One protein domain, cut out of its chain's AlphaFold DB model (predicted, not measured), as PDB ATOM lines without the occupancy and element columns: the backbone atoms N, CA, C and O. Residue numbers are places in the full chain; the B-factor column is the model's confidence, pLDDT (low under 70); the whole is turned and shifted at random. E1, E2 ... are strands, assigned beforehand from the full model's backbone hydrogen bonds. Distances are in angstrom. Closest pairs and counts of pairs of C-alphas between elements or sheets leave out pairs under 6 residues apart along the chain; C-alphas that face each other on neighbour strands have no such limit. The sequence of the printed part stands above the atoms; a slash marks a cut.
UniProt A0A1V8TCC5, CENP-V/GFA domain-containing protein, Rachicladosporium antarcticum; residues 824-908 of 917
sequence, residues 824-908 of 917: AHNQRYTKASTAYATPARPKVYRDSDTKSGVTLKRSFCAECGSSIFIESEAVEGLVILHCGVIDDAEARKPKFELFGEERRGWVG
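AT A GLANCE: This is residues 824 to 908 of the 917 residues of the protein "CENP-V/GFA domain-containing protein" of Rachicladosporium antarcticum (UniProt A0A1V8TCC5). With little regular structure, this is one strongly twisted sheet of five short strands and a long tail, whose residues 899 to 908 stick out. The 85 printed residues, 26 of them in named elements, hold E1 to E5 and no named helix: all strand. The antiparallel order is E1 E5 E4 E3 E2; E2 to E5 are a meander, each the antiparallel neighbour of the one before. It is only just compact, close to loose: radius of gyration of the C-alphas 14.1 A, spans 43 by 34 by 26 A.

IN THESE COORDINATES: Find C-alpha 826 at (-24.800, 25.784, -15.458); there E1, residues 826 to 830, begins, 13.3 A long. E2, 843 to 847, and E3, 856 to 860, measure 12.9 A each, E4, 867 to 872, 14.9 A. E5, 878 to 882, runs 13.1 A to (-27.135, 27.391, -19.124).

HOW THE PARTS SIT: Within hydrogen-bond range, find N 827 and O 881, 2.8 A, between antiparallel E1 and E5. Three hairpins follow: E5 and E4, N 880 and O 870, 2.8 A; E4 and E3, N 871 and O 857, 2.8 A; E3 and E2, N 858 and O 845, 2.8 A.

THE WHOLE: The printed part has no cut; E1 to E2 is a long link. pLDDT is under 70 at residues 839, 888 to 892, 900 to 905 and 907.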
ATOM      1  N   ALA A 824     -29.199  20.004 -14.691       73.69
ATOM      2  CA  ALA A 824     -28.887  21.280 -15.343       73.69
ATOM      3  C   ALA A 824     -27.390  21.623 -15.216       73.69
ATOM      4  O   ALA A 824     -26.911  21.939 -14.119       73.69
ATOM      5  N   HIS A 825     -26.649  21.622 -16.331       81.81
ATOM      6  CA  HIS A 825     -25.258  22.087 -16.362       81.81
ATOM      7  C   HIS A 825     -25.212  23.612 -16.546       81.81
ATOM      8  O   HIS A 825     -25.565  24.146 -17.595       81.81
ATOM      9  N   ASN A 826     -24.754  24.324 -15.513       85.94
ATOM     10  CA  ASN A 826     -24.800  25.784 -15.458       85.94
ATOM     11  C   ASN A 826     -23.444  26.422 -15.125       85.94
ATOM     12  O   ASN A 826     -22.703  25.929 -14.273       85.94
ATOM     13  N   GLN A 827     -23.184  27.596 -15.702       85.62
ATOM     14  CA  GLN A 827     -22.101  28.502 -15.314       85.62
ATOM     15  C   GLN A 827     -22.642  29.681 -14.506       85.62
ATOM     16  O   GLN A 827     -23.765  30.134 -14.707       85.62
ATOM     17  N   ARG A 828     -21.834  30.211 -13.587       87.12
ATOM     18  CA  ARG A 828     -22.210  31.357 -12.750       87.12
ATOM     19  C   ARG A 828     -21.352  32.563 -13.077       87.12
ATOM     20  O   ARG A 828     -20.129  32.499 -12.988       87.12
ATOM     21  N   TYR A 829     -22.013  33.668 -13.372       87.00
ATOM     22  CA  TYR A 829     -21.404  34.951 -13.672       87.00
ATOM     23  C   TYR A 829     -21.981  36.033 -12.773       87.00
ATOM     24  O   TYR A 829     -23.063  35.899 -12.199       87.00
ATOM     25  N   THR A 830     -21.262  37.144 -12.676       86.62
ATOM     26  CA  THR A 830     -21.838  38.365 -12.117       86.62
ATOM     27  C   THR A 830     -22.588  39.117 -13.211       86.62
ATOM     28  O   THR A 830     -22.178  39.114 -14.373       86.62
ATOM     29  N   LYS A 831     -23.647  39.835 -12.855       83.69
ATOM     30  CA  LYS A 831     -24.401  40.677 -13.790       83.69
ATOM     31  C   LYS A 831     -23.525  41.747 -14.450       83.69
ATOM     32  O   LYS A 831     -23.759  42.119 -15.592       83.69
ATOM     33  N   ALA A 832     -22.480  42.200 -13.753       83.06
ATOM     34  CA  ALA A 832     -21.483  43.122 -14.295       83.06
ATOM     35  C   ALA A 832     -20.610  42.494 -15.400       83.06
ATOM     36  O   ALA A 832     -20.113  43.211 -16.261       83.06
ATOM     37  N   SER A 833     -20.437  41.168 -15.388       82.81
ATOM     38  CA  SER A 833     -19.692  40.416 -16.411       82.81
ATOM     39  C   SER A 833     -20.547  39.958 -17.599       82.81
ATOM     40  O   SER A 833     -20.034  39.281 -18.482       82.81
ATOM     41  N   THR A 834     -21.834  40.311 -17.638       80.44
ATOM     42  CA  THR A 834     -22.762  39.917 -18.708       80.44
ATOM     43  C   THR A 834     -23.274  41.141 -19.460       80.44
ATOM     44  O   THR A 834     -23.739  42.096 -18.839       80.44
ATOM     45  N   ALA A 835     -23.237  41.105 -20.792       80.94
ATOM     46  CA  ALA A 835     -23.777  42.154 -21.653       80.94
ATOM     47  C   ALA A 835     -24.514  41.539 -22.850       80.94
ATOM     48  O   ALA A 835     -24.113  40.497 -23.359       80.94
ATOM     49  N   TYR A 836     -25.576  42.202 -23.310       79.00
ATOM     50  CA  TYR A 836     -26.283  41.808 -24.529       79.00
ATOM     51  C   TYR A 836     -25.600  42.424 -25.746       79.00
ATOM     52  O   TYR A 836     -25.422  43.641 -25.802       79.00
ATOM     53  N   ALA A 837     -25.241  41.593 -26.725       76.62
ATOM     54  CA  ALA A 837     -24.676  42.058 -27.992       76.62
ATOM     55  C   ALA A 837     -25.746  42.648 -28.930       76.62
ATOM     56  O   ALA A 837     -25.441  43.489 -29.774       76.62
ATOM     57  N   THR A 838     -27.005  42.233 -28.772       71.50
ATOM     58  CA  THR A 838     -28.133  42.654 -29.606       71.50
ATOM     59  C   THR A 838     -29.146  43.489 -28.807       71.50
ATOM     60  O   THR A 838     -29.237  43.374 -27.582       71.50
ATOM     61  N   PRO A 839     -29.932  44.356 -29.476       66.00
ATOM     62  CA  PRO A 839     -30.989  45.132 -28.823       66.00
ATOM     63  C   PRO A 839     -32.221  44.292 -28.444       66.00
ATOM     64  O   PRO A 839     -33.036  44.745 -27.635       66.00
ATOM     65  N   ALA A 840     -32.369  43.087 -29.005       70.94
ATOM     66  CA  ALA A 840     -33.428  42.152 -28.647       70.94
ATOM     67  C   ALA A 840     -33.164  41.583 -27.246       70.94
ATOM     68  O   ALA A 840     -32.119  40.990 -26.988       70.94
ATOM     69  N   ARG A 841     -34.106  41.793 -26.322       75.31
ATOM     70  CA  ARG A 841     -33.993  41.286 -24.949       75.31
ATOM     71  C   ARG A 841     -34.690  39.933 -24.823       75.31
ATOM     72  O   ARG A 841     -35.766  39.770 -25.402       75.31
ATOM     73  N   PRO A 842     -34.131  38.998 -24.040       86.38
ATOM     74  CA  PRO A 842     -34.804  37.743 -23.746       86.38
ATOM     75  C   PRO A 842     -36.124  37.994 -23.008       86.38
ATOM     76  O   PRO A 842     -36.262  38.972 -22.260       86.38
ATOM     77  N   LYS A 843     -37.100  37.107 -23.219       88.44
ATOM     78  CA  LYS A 843     -38.330  37.094 -22.420       88.44
ATOM     79  C   LYS A 843     -38.011  36.510 -21.047       88.44
ATOM     80  O   LYS A 843     -37.118  35.679 -20.922       88.44
ATOM     81  N   VAL A 844     -38.716  36.974 -20.017       89.94
ATOM     82  CA  VAL A 844     -38.446  36.598 -18.622       89.94
ATOM     83  C   VAL A 844     -39.697  35.998 -17.998       89.94
ATOM     84  O   VAL A 844     -40.735  36.655 -17.939       89.94
ATOM     85  N   TYR A 845     -39.567  34.777 -17.488       85.56
ATOM     86  CA  TYR A 845     -40.547  34.091 -16.657       85.56
ATOM     87  C   TYR A 845     -40.166  34.232 -15.176       85.56
ATOM     88  O   TYR A 845     -39.001  34.069 -14.805       85.56
ATOM     89  N   ARG A 846     -41.138  34.573 -14.325       87.88
ATOM     90  CA  ARG A 846     -40.954  34.682 -12.871       87.88
ATOM     91  C   ARG A 846     -41.482  33.417 -12.210       87.88
ATOM     92  O   ARG A 846     -42.686  33.255 -12.049       87.88
ATOM     93  N   ASP A 847     -40.558  32.555 -11.826       84.69
ATOM     94  CA  ASP A 847     -40.825  31.291 -11.163       84.69
ATOM     95  C   ASP A 847     -40.850  31.506  -9.648       84.69
ATOM     96  O   ASP A 847     -39.812  31.737  -9.026       84.69
ATOM     97  N   SER A 848     -42.049  31.491  -9.068       85.12
ATOM     98  CA  SER A 848     -42.249  31.605  -7.618       85.12
ATOM     99  C   SER A 848     -42.469  30.251  -6.936       85.12
ATOM    100  O   SER A 848     -42.479  30.199  -5.707       85.12
ATOM    101  N   ASP A 849     -42.578  29.165  -7.706       79.62
ATOM    102  CA  ASP A 849     -42.802  27.809  -7.202       79.62
ATOM    103  C   ASP A 849     -41.461  27.104  -6.953       79.62
ATOM    104  O   ASP A 849     -41.060  26.155  -7.626       79.62
ATOM    105  N   THR A 850     -40.698  27.633  -5.994       80.25
ATOM    106  CA  THR A 850     -39.371  27.118  -5.643       80.25
ATOM    107  C   THR A 850     -39.366  26.543  -4.231       80.25
ATOM    108  O   THR A 850     -40.029  27.063  -3.334       80.25
ATOM    109  N   LYS A 851     -38.551  25.503  -3.977       72.88
ATOM    110  CA  LYS A 851     -38.405  24.900  -2.630       72.88
ATOM    111  C   LYS A 851     -38.024  25.930  -1.548       72.88
ATOM    112  O   LYS A 851     -38.319  25.715  -0.377       72.88
ATOM    113  N   SER A 852     -37.366  27.032  -1.919       78.62
ATOM    114  CA  SER A 852     -36.974  28.109  -0.998       78.62
ATOM    115  C   SER A 852     -38.013  29.230  -0.857       78.62
ATOM    116  O   SER A 852     -37.834  30.101  -0.008       78.62
ATOM    117  N   GLY A 853     -39.059  29.257  -1.693       83.00
ATOM    118  CA  GLY A 853     -40.016  30.366  -1.796       83.00
ATOM    119  C   GLY A 853     -39.435  31.651  -2.406       83.00
ATOM    120  O   GLY A 853     -40.129  32.661  -2.501       83.00
ATOM    121  N   VAL A 854     -38.162  31.641  -2.816       84.19
ATOM    122  CA  VAL A 854     -37.508  32.773  -3.482       84.19
ATOM    123  C   VAL A 854     -37.853  32.735  -4.962       84.19
ATOM    124  O   VAL A 854     -37.623  31.727  -5.628       84.19
ATOM    125  N   THR A 855     -38.343  33.853  -5.498       86.69
ATOM    126  CA  THR A 855     -38.643  33.957  -6.928       86.69
ATOM    127  C   THR A 855     -37.362  33.935  -7.768       86.69
ATOM    128  O   THR A 855     -36.430  34.718  -7.544       86.69
ATOM    129  N   LEU A 856     -37.324  33.052  -8.763       89.00
ATOM    130  CA  LEU A 856     -36.296  32.999  -9.798       89.00
ATOM    131  C   LEU A 856     -36.801  33.693 -11.067       89.00
ATOM    132  O   LEU A 856     -37.962  33.568 -11.449       89.00
ATOM    133  N   LYS A 857     -35.923  34.425 -11.748       91.62
ATOM    134  CA  LYS A 857     -36.189  35.008 -13.069       91.62
ATOM    135  C   LYS A 857     -35.499  34.150 -14.116       91.62
ATOM    136  O   LYS A 857     -34.278  34.195 -14.228       91.62
ATOM    137  N   ARG A 858     -36.268  33.374 -14.870       92.00
ATOM    138  CA  ARG A 858     -35.774  32.501 -15.941       92.00
ATOM    139  C   ARG A 858     -35.905  33.233 -17.272       92.00
ATOM    140  O   ARG A 858     -37.001  33.662 -17.624       92.00
ATOM    141  N   SER A 859     -34.801  33.427 -17.979       90.12
ATOM    142  CA  SER A 859     -34.747  34.190 -19.228       90.12
ATOM    143  C   SER A 859     -34.560  33.259 -20.418       90.12
ATOM    144  O   SER A 859     -33.676  32.408 -20.382       90.12
ATOM    145  N   PHE A 860     -35.352  33.447 -21.474       90.06
ATOM    146  CA  PHE A 860     -35.392  32.566 -22.644       90.06
ATOM    147  C   PHE A 860     -35.445  33.341 -23.968       90.06
ATOM    148  O   PHE A 860     -35.822  34.523 -24.015       90.06
ATOM    149  N   CYS A 861     -35.045  32.675 -25.052       82.56
ATOM    150  CA  CYS A 861     -35.095  33.224 -26.401       82.56
ATOM    151  C   CYS A 861     -36.550  33.411 -26.848       82.56
ATOM    152  O   CYS A 861     -37.374  32.506 -26.738       82.56
ATOM    153  N   ALA A 862     -36.881  34.594 -27.367       78.06
ATOM    154  CA  ALA A 862     -38.241  34.896 -27.804       78.06
ATOM    155  C   ALA A 862     -38.651  34.172 -29.099       78.06
ATOM    156  O   ALA A 862     -39.851  34.106 -29.365       78.06
ATOM    157  N   GLU A 863     -37.676  33.702 -29.882       77.38
ATOM    158  CA  GLU A 863     -37.871  33.078 -31.197       77.38
ATOM    159  C   GLU A 863     -37.925  31.551 -31.100       77.38
ATOM    160  O   GLU A 863     -38.886  30.961 -31.574       77.38
ATOM    161  N   CYS A 864     -36.938  30.926 -30.448       78.31
ATOM    162  CA  CYS A 864     -36.834  29.466 -30.349       78.31
ATOM    163  C   CYS A 864     -37.201  28.891 -28.974       78.31
ATOM    164  O   CYS A 864     -37.151  27.688 -28.795       78.31
ATOM    165  N   GLY A 865     -37.523  29.719 -27.975       79.19
ATOM    166  CA  GLY A 865     -37.923  29.239 -26.645       79.19
ATOM    167  C   GLY A 865     -36.785  28.747 -25.741       79.19
ATOM    168  O   GLY A 865     -37.001  28.620 -24.538       79.19
ATOM    169  N   SER A 866     -35.567  28.567 -26.259       79.88
ATOM    170  CA  SER A 866     -34.435  28.035 -25.488       79.88
ATOM    171  C   SER A 866     -34.127  28.852 -24.226       79.88
ATOM    172  O   SER A 866     -34.057  30.089 -24.270       79.88
ATOM    173  N   SER A 867     -33.903  28.161 -23.102       84.00
ATOM    174  CA  SER A 867     -33.488  28.783 -21.839       84.00
ATOM    175  C   SER A 867     -32.062  29.319 -21.944       84.00
ATOM    176  O   SER A 867     -31.156  28.623 -22.392       84.00
ATOM    177  N   ILE A 868     -31.849  30.565 -21.520       87.00
ATOM    178  CA  ILE A 868     -30.556  31.247 -21.639       87.00
ATOM    179  C   ILE A 868     -29.904  31.355 -20.260       87.00
ATOM    180  O   ILE A 868     -28.832  30.800 -20.033       87.00
ATOM    181  N   PHE A 869     -30.542  32.046 -19.311       89.56
ATOM    182  CA  PHE A 869     -29.999  32.208 -17.958       89.56
ATOM    183  C   PHE A 869     -31.078  32.412 -16.891       89.56
ATOM    184  O   PHE A 869     -32.206  32.817 -17.175       89.56
ATOM    185  N   ILE A 870     -30.695  32.202 -15.635       91.56
ATOM    186  CA  ILE A 870     -31.519  32.374 -14.441       91.56
ATOM    187  C   ILE A 870     -30.895  33.451 -13.543       91.56
ATOM    188  O   ILE A 870     -29.693  33.436 -13.280       91.56
ATOM    189  N   GLU A 871     -31.709  34.369 -13.027       91.50
ATOM    190  CA  GLU A 871     -31.336  35.276 -11.935       91.50
ATOM    191  C   GLU A 871     -32.125  34.909 -10.670       91.50
ATOM    192  O   GLU A 871     -33.308  34.570 -10.739       91.50
ATOM    193  N   SER A 872     -31.494  35.001  -9.500       87.31
ATOM    194  CA  SER A 872     -32.159  34.781  -8.211       87.31
ATOM    195  C   SER A 872     -32.330  36.097  -7.467       87.31
ATOM    196  O   SER A 872     -31.377  36.864  -7.350       87.31
ATOM    197  N   GLU A 873     -33.517  36.351  -6.913       85.38
ATOM    198  CA  GLU A 873     -33.725  37.524  -6.052       85.38
ATOM    199  C   GLU A 873     -33.025  37.392  -4.684       85.38
ATOM    200  O   GLU A 873     -32.800  38.402  -4.025       85.38
ATOM    201  N   ALA A 874     -32.607  36.184  -4.279       83.56
ATOM    202  CA  ALA A 874     -31.844  35.978  -3.043       83.56
ATOM    203  C   ALA A 874     -30.359  36.357  -3.158       83.56
ATOM    204  O   ALA A 874     -29.723  36.621  -2.140       83.56
ATOM    205  N   VAL A 875     -29.797  36.370  -4.371       83.56
ATOM    206  CA  VAL A 875     -28.383  36.695  -4.603       83.56
ATOM    207  C   VAL A 875     -28.302  37.786  -5.660       83.56
ATOM    208  O   VAL A 875     -28.232  37.522  -6.864       83.56
ATOM    209  N   GLU A 876     -28.329  39.035  -5.198       83.88
ATOM    210  CA  GLU A 876     -28.283  40.197  -6.077       83.88
ATOM    211  C   GLU A 876     -27.006  40.190  -6.931       83.88
ATOM    212  O   GLU A 876     -25.889  40.056  -6.436       83.88
ATOM    213  N   GLY A 877     -27.183  40.327  -8.245       84.75
ATOM    214  CA  GLY A 877     -26.079  40.360  -9.198       84.75
ATOM    215  C   GLY A 877     -25.561  38.993  -9.650       84.75
ATOM    216  O   GLY A 877     -24.610  38.978 -10.429       84.75
ATOM    217  N   LEU A 878     -26.158  37.870  -9.239       88.75
ATOM    218  CA  LEU A 878     -25.835  36.544  -9.783       88.75
ATOM    219  C   LEU A 878     -26.628  36.255 -11.068       88.75
ATOM    220  O   LEU A 878     -27.853  36.372 -11.088       88.75
ATOM    221  N   VAL A 879     -25.923  35.811 -12.111       90.75
ATOM    222  CA  VAL A 879     -26.492  35.300 -13.365       90.75
ATOM    223  C   VAL A 879     -26.019  33.861 -13.564       90.75
ATOM    224  O   VAL A 879     -24.818  33.592 -13.595       90.75
ATOM    225  N   ILE A 880     -26.957  32.928 -13.680       90.31
ATOM    226  CA  ILE A 880     -26.703  31.499 -13.880       90.31
ATOM    227  C   ILE A 880     -26.993  31.181 -15.350       90.31
ATOM    228  O   ILE A 880     -28.152  31.128 -15.734       90.31
ATOM    229  N   LEU A 881     -25.963  31.026 -16.176       88.25
ATOM    230  CA  LEU A 881     -26.073  30.765 -17.616       88.25
ATOM    231  C   LEU A 881     -26.129  29.251 -17.876       88.25
ATOM    232  O   LEU A 881     -25.287  28.521 -17.346       88.25
ATOM    233  N   HIS A 882     -27.075  28.792 -18.696       87.38
ATOM    234  CA  HIS A 882     -27.135  27.391 -19.124       87.38
ATOM    235  C   HIS A 882     -25.953  27.077 -20.051       87.38
ATOM    236  O   HIS A 882     -25.596  27.889 -20.901       87.38
ATOM    237  N   CYS A 883     -25.306  25.919 -19.892       82.56
ATOM    238  CA  CYS A 883     -24.132  25.590 -20.715       82.56
ATOM    239  C   CYS A 883     -24.496  25.200 -22.148       82.56
ATOM    240  O   CYS A 883     -23.683  25.421 -23.036       82.56
ATOM    241  N   GLY A 884     -25.711  24.690 -22.385       75.50
ATOM    242  CA  GLY A 884     -26.187  24.326 -23.725       75.50
ATOM    243  C   GLY A 884     -26.317  25.504 -24.698       75.50
ATOM    244  O   GLY A 884     -26.482  25.287 -25.889       75.50
ATOM    245  N   VAL A 885     -26.216  26.750 -24.213       75.19
ATOM    246  CA  VAL A 885     -26.212  27.971 -25.042       75.19
ATOM    247  C   VAL A 885     -24.820  28.605 -25.171       75.19
ATOM    248  O   VAL A 885     -24.701  29.787 -25.496       75.19
ATOM    249  N   ILE A 886     -23.759  27.860 -24.846       77.31
ATOM    250  CA  ILE A 886     -22.367  28.310 -24.939       77.31
ATOM    251  C   ILE A 886     -21.678  27.499 -26.040       77.31
ATOM    252  O   ILE A 886     -21.530  26.291 -25.896       77.31
ATOM    253  N   ASP A 887     -21.192  28.170 -27.087       74.62
ATOM    254  CA  ASP A 887     -20.519  27.518 -28.228       74.62
ATOM    255  C   ASP A 887     -19.221  26.770 -27.840       74.62
ATOM    256  O   ASP A 887     -18.762  25.895 -28.564       74.62
ATOM    257  N   ASP A 888     -18.625  27.097 -26.686       67.62
ATOM    258  CA  ASP A 888     -17.383  26.514 -26.148       67.62
ATOM    259  C   ASP A 888     -17.655  25.672 -24.879       67.62
ATOM    260  O   ASP A 888     -17.167  25.958 -23.777       67.62
ATOM    261  N   ALA A 889     -18.546  24.684 -25.003       55.56
ATOM    262  CA  ALA A 889     -18.997  23.849 -23.885       55.56
ATOM    263  C   ALA A 889     -17.938  22.829 -23.415       55.56
ATOM    264  O   ALA A 889     -17.866  22.534 -22.217       55.56
ATOM    265  N   GLU A 890     -17.076  22.342 -24.318       56.56
ATOM    266  CA  GLU A 890     -16.036  21.345 -24.004       56.56
ATOM    267  C   GLU A 890     -15.012  21.845 -22.971       56.56
ATOM    268  O   GLU A 890     -14.459  21.068 -22.188       56.56
ATOM    269  N   ALA A 891     -14.807  23.162 -22.877       52.75
ATOM    270  CA  ALA A 891     -13.792  23.744 -22.007       52.75
ATOM    271  C   ALA A 891     -14.132  23.727 -20.500       52.75
ATOM    272  O   ALA A 891     -13.310  24.175 -19.687       52.75
ATOM    273  N   ARG A 892     -15.334  23.298 -20.065       66.81
ATOM    274  CA  ARG A 892     -15.802  23.587 -18.687       66.81
ATOM    275  C   ARG A 892     -16.542  22.439 -17.999       66.81
ATOM    276  O   ARG A 892     -17.757  22.465 -17.855       66.81
ATOM    277  N   LYS A 893     -15.779  21.494 -17.440       72.38
ATOM    278  CA  LYS A 893     -16.294  20.432 -16.550       72.38
ATOM    279  C   LYS A 893     -16.989  21.008 -15.290       72.38
ATOM    280  O   LYS A 893     -16.443  21.942 -14.684       72.38
ATOM    281  N   PRO A 894     -18.131  20.443 -14.839       77.94
ATOM    282  CA  PRO A 894     -18.793  20.842 -13.596       77.94
ATOM    283  C   PRO A 894     -17.864  20.699 -12.383       77.94
ATOM    284  O   PRO A 894     -17.180  19.690 -12.221       77.94
ATOM    285  N   LYS A 895     -17.832  21.713 -11.508       78.94
ATOM    286  CA  LYS A 895     -16.949  21.737 -10.320       78.94
ATOM    287  C   LYS A 895     -17.656  21.431  -9.002       78.94
ATOM    288  O   LYS A 895     -16.987  21.151  -8.014       78.94
ATOM    289  N   PHE A 896     -18.976  21.563  -8.971       75.94
ATOM    290  CA  PHE A 896     -19.811  21.322  -7.801       75.94
ATOM    291  C   PHE A 896     -21.230  20.973  -8.258       75.94
ATOM    292  O   PHE A 896     -21.655  21.377  -9.341       75.94
ATOM    293  N   GLU A 897     -21.960  20.263  -7.408       77.94
ATOM    294  CA  GLU A 897     -23.348  19.860  -7.627       77.94
ATOM    295  C   GLU A 897     -24.259  20.549  -6.604       77.94
ATOM    296  O   GLU A 897     -23.876  20.766  -5.450       77.94
ATOM    297  N   LEU A 898     -25.469  20.913  -7.027       72.94
ATOM    298  CA  LEU A 898     -26.553  21.339  -6.144       72.94
ATOM    299  C   LEU A 898     -27.758  20.427  -6.378       72.94
ATOM    300  O   LEU A 898     -28.028  20.074  -7.518       72.94
ATOM    301  N   PHE A 899     -28.498  20.108  -5.312       72.06
ATOM    302  CA  PHE A 899     -29.673  19.223  -5.350       72.06
ATOM    303  C   PHE A 899     -29.390  17.772  -5.794       72.06
ATOM    304  O   PHE A 899     -30.275  17.108  -6.320       72.06
ATOM    305  N   GLY A 900     -28.194  17.238  -5.510       68.75
ATOM    306  CA  GLY A 900     -27.813  15.850  -5.833       68.75
ATOM    307  C   GLY A 900     -28.560  14.749  -5.055       68.75
ATOM    308  O   GLY A 900     -28.241  13.573  -5.198       68.75
ATOM    309  N   GLU A 901     -29.548  15.099  -4.225       67.62
ATOM    310  CA  GLU A 901     -30.369  14.147  -3.453       67.62
ATOM    311  C   GLU A 901     -31.163  13.188  -4.357       67.62
ATOM    312  O   GLU A 901     -31.435  12.057  -3.966       67.62
ATOM    313  N   GLU A 902     -31.496  13.626  -5.575       64.44
ATOM    314  CA  GLU A 902     -32.228  12.847  -6.586       64.44
ATOM    315  C   GLU A 902     -31.324  12.411  -7.761       64.44
ATOM    316  O   GLU A 902     -31.812  12.056  -8.837       64.44
ATOM    317  N   ARG A 903     -29.993  12.433  -7.576       68.06
ATOM    318  CA  ARG A 903     -29.023  12.076  -8.623       68.06
ATOM    319  C   ARG A 903     -29.248  10.643  -9.116       68.06
ATOM    320  O   ARG A 903     -29.312   9.696  -8.331       68.06
ATOM    321  N   ARG A 904     -29.311  10.471 -10.440       69.38
ATOM    322  CA  ARG A 904     -29.390   9.150 -11.081       69.38
ATOM    323  C   ARG A 904     -28.057   8.410 -10.937       69.38
ATOM    324  O   ARG A 904     -27.002   9.008 -11.105       69.38
ATOM    325  N   GLY A 905     -28.108   7.109 -10.649       68.88
ATOM    326  CA  GLY A 905     -26.921   6.307 -10.315       68.88
ATOM    327  C   GLY A 905     -25.856   6.205 -11.414       68.88
ATOM    328  O   GLY A 905     -24.699   5.972 -11.091       68.88
ATOM    329  N   TRP A 906     -26.225   6.424 -12.679       72.38
ATOM    330  CA  TRP A 906     -25.307   6.419 -13.825       72.38
ATOM    331  C   TRP A 906     -24.515   7.730 -13.994       72.38
ATOM    332  O   TRP A 906     -23.569   7.784 -14.772       72.38
ATOM    333  N   VAL A 907     -24.862   8.798 -13.261       66.94
ATOM    334  CA  VAL A 907     -24.129  10.072 -13.306       66.94
ATOM    335  C   VAL A 907     -22.911   9.993 -12.383       66.94
ATOM    336  O   VAL A 907     -23.047   9.846 -11.165       66.94
ATOM    337  N   GLY A 908     -21.713  10.125 -12.963       70.94
ATOM    338  CA  GLY A 908     -20.443  10.111 -12.236       70.94
ATOM    339  C   GLY A 908     -20.327  11.187 -11.144       70.94
ATOM    340  O   GLY A 908     -21.105  12.139 -11.058       70.94
TER     341      GLY A 908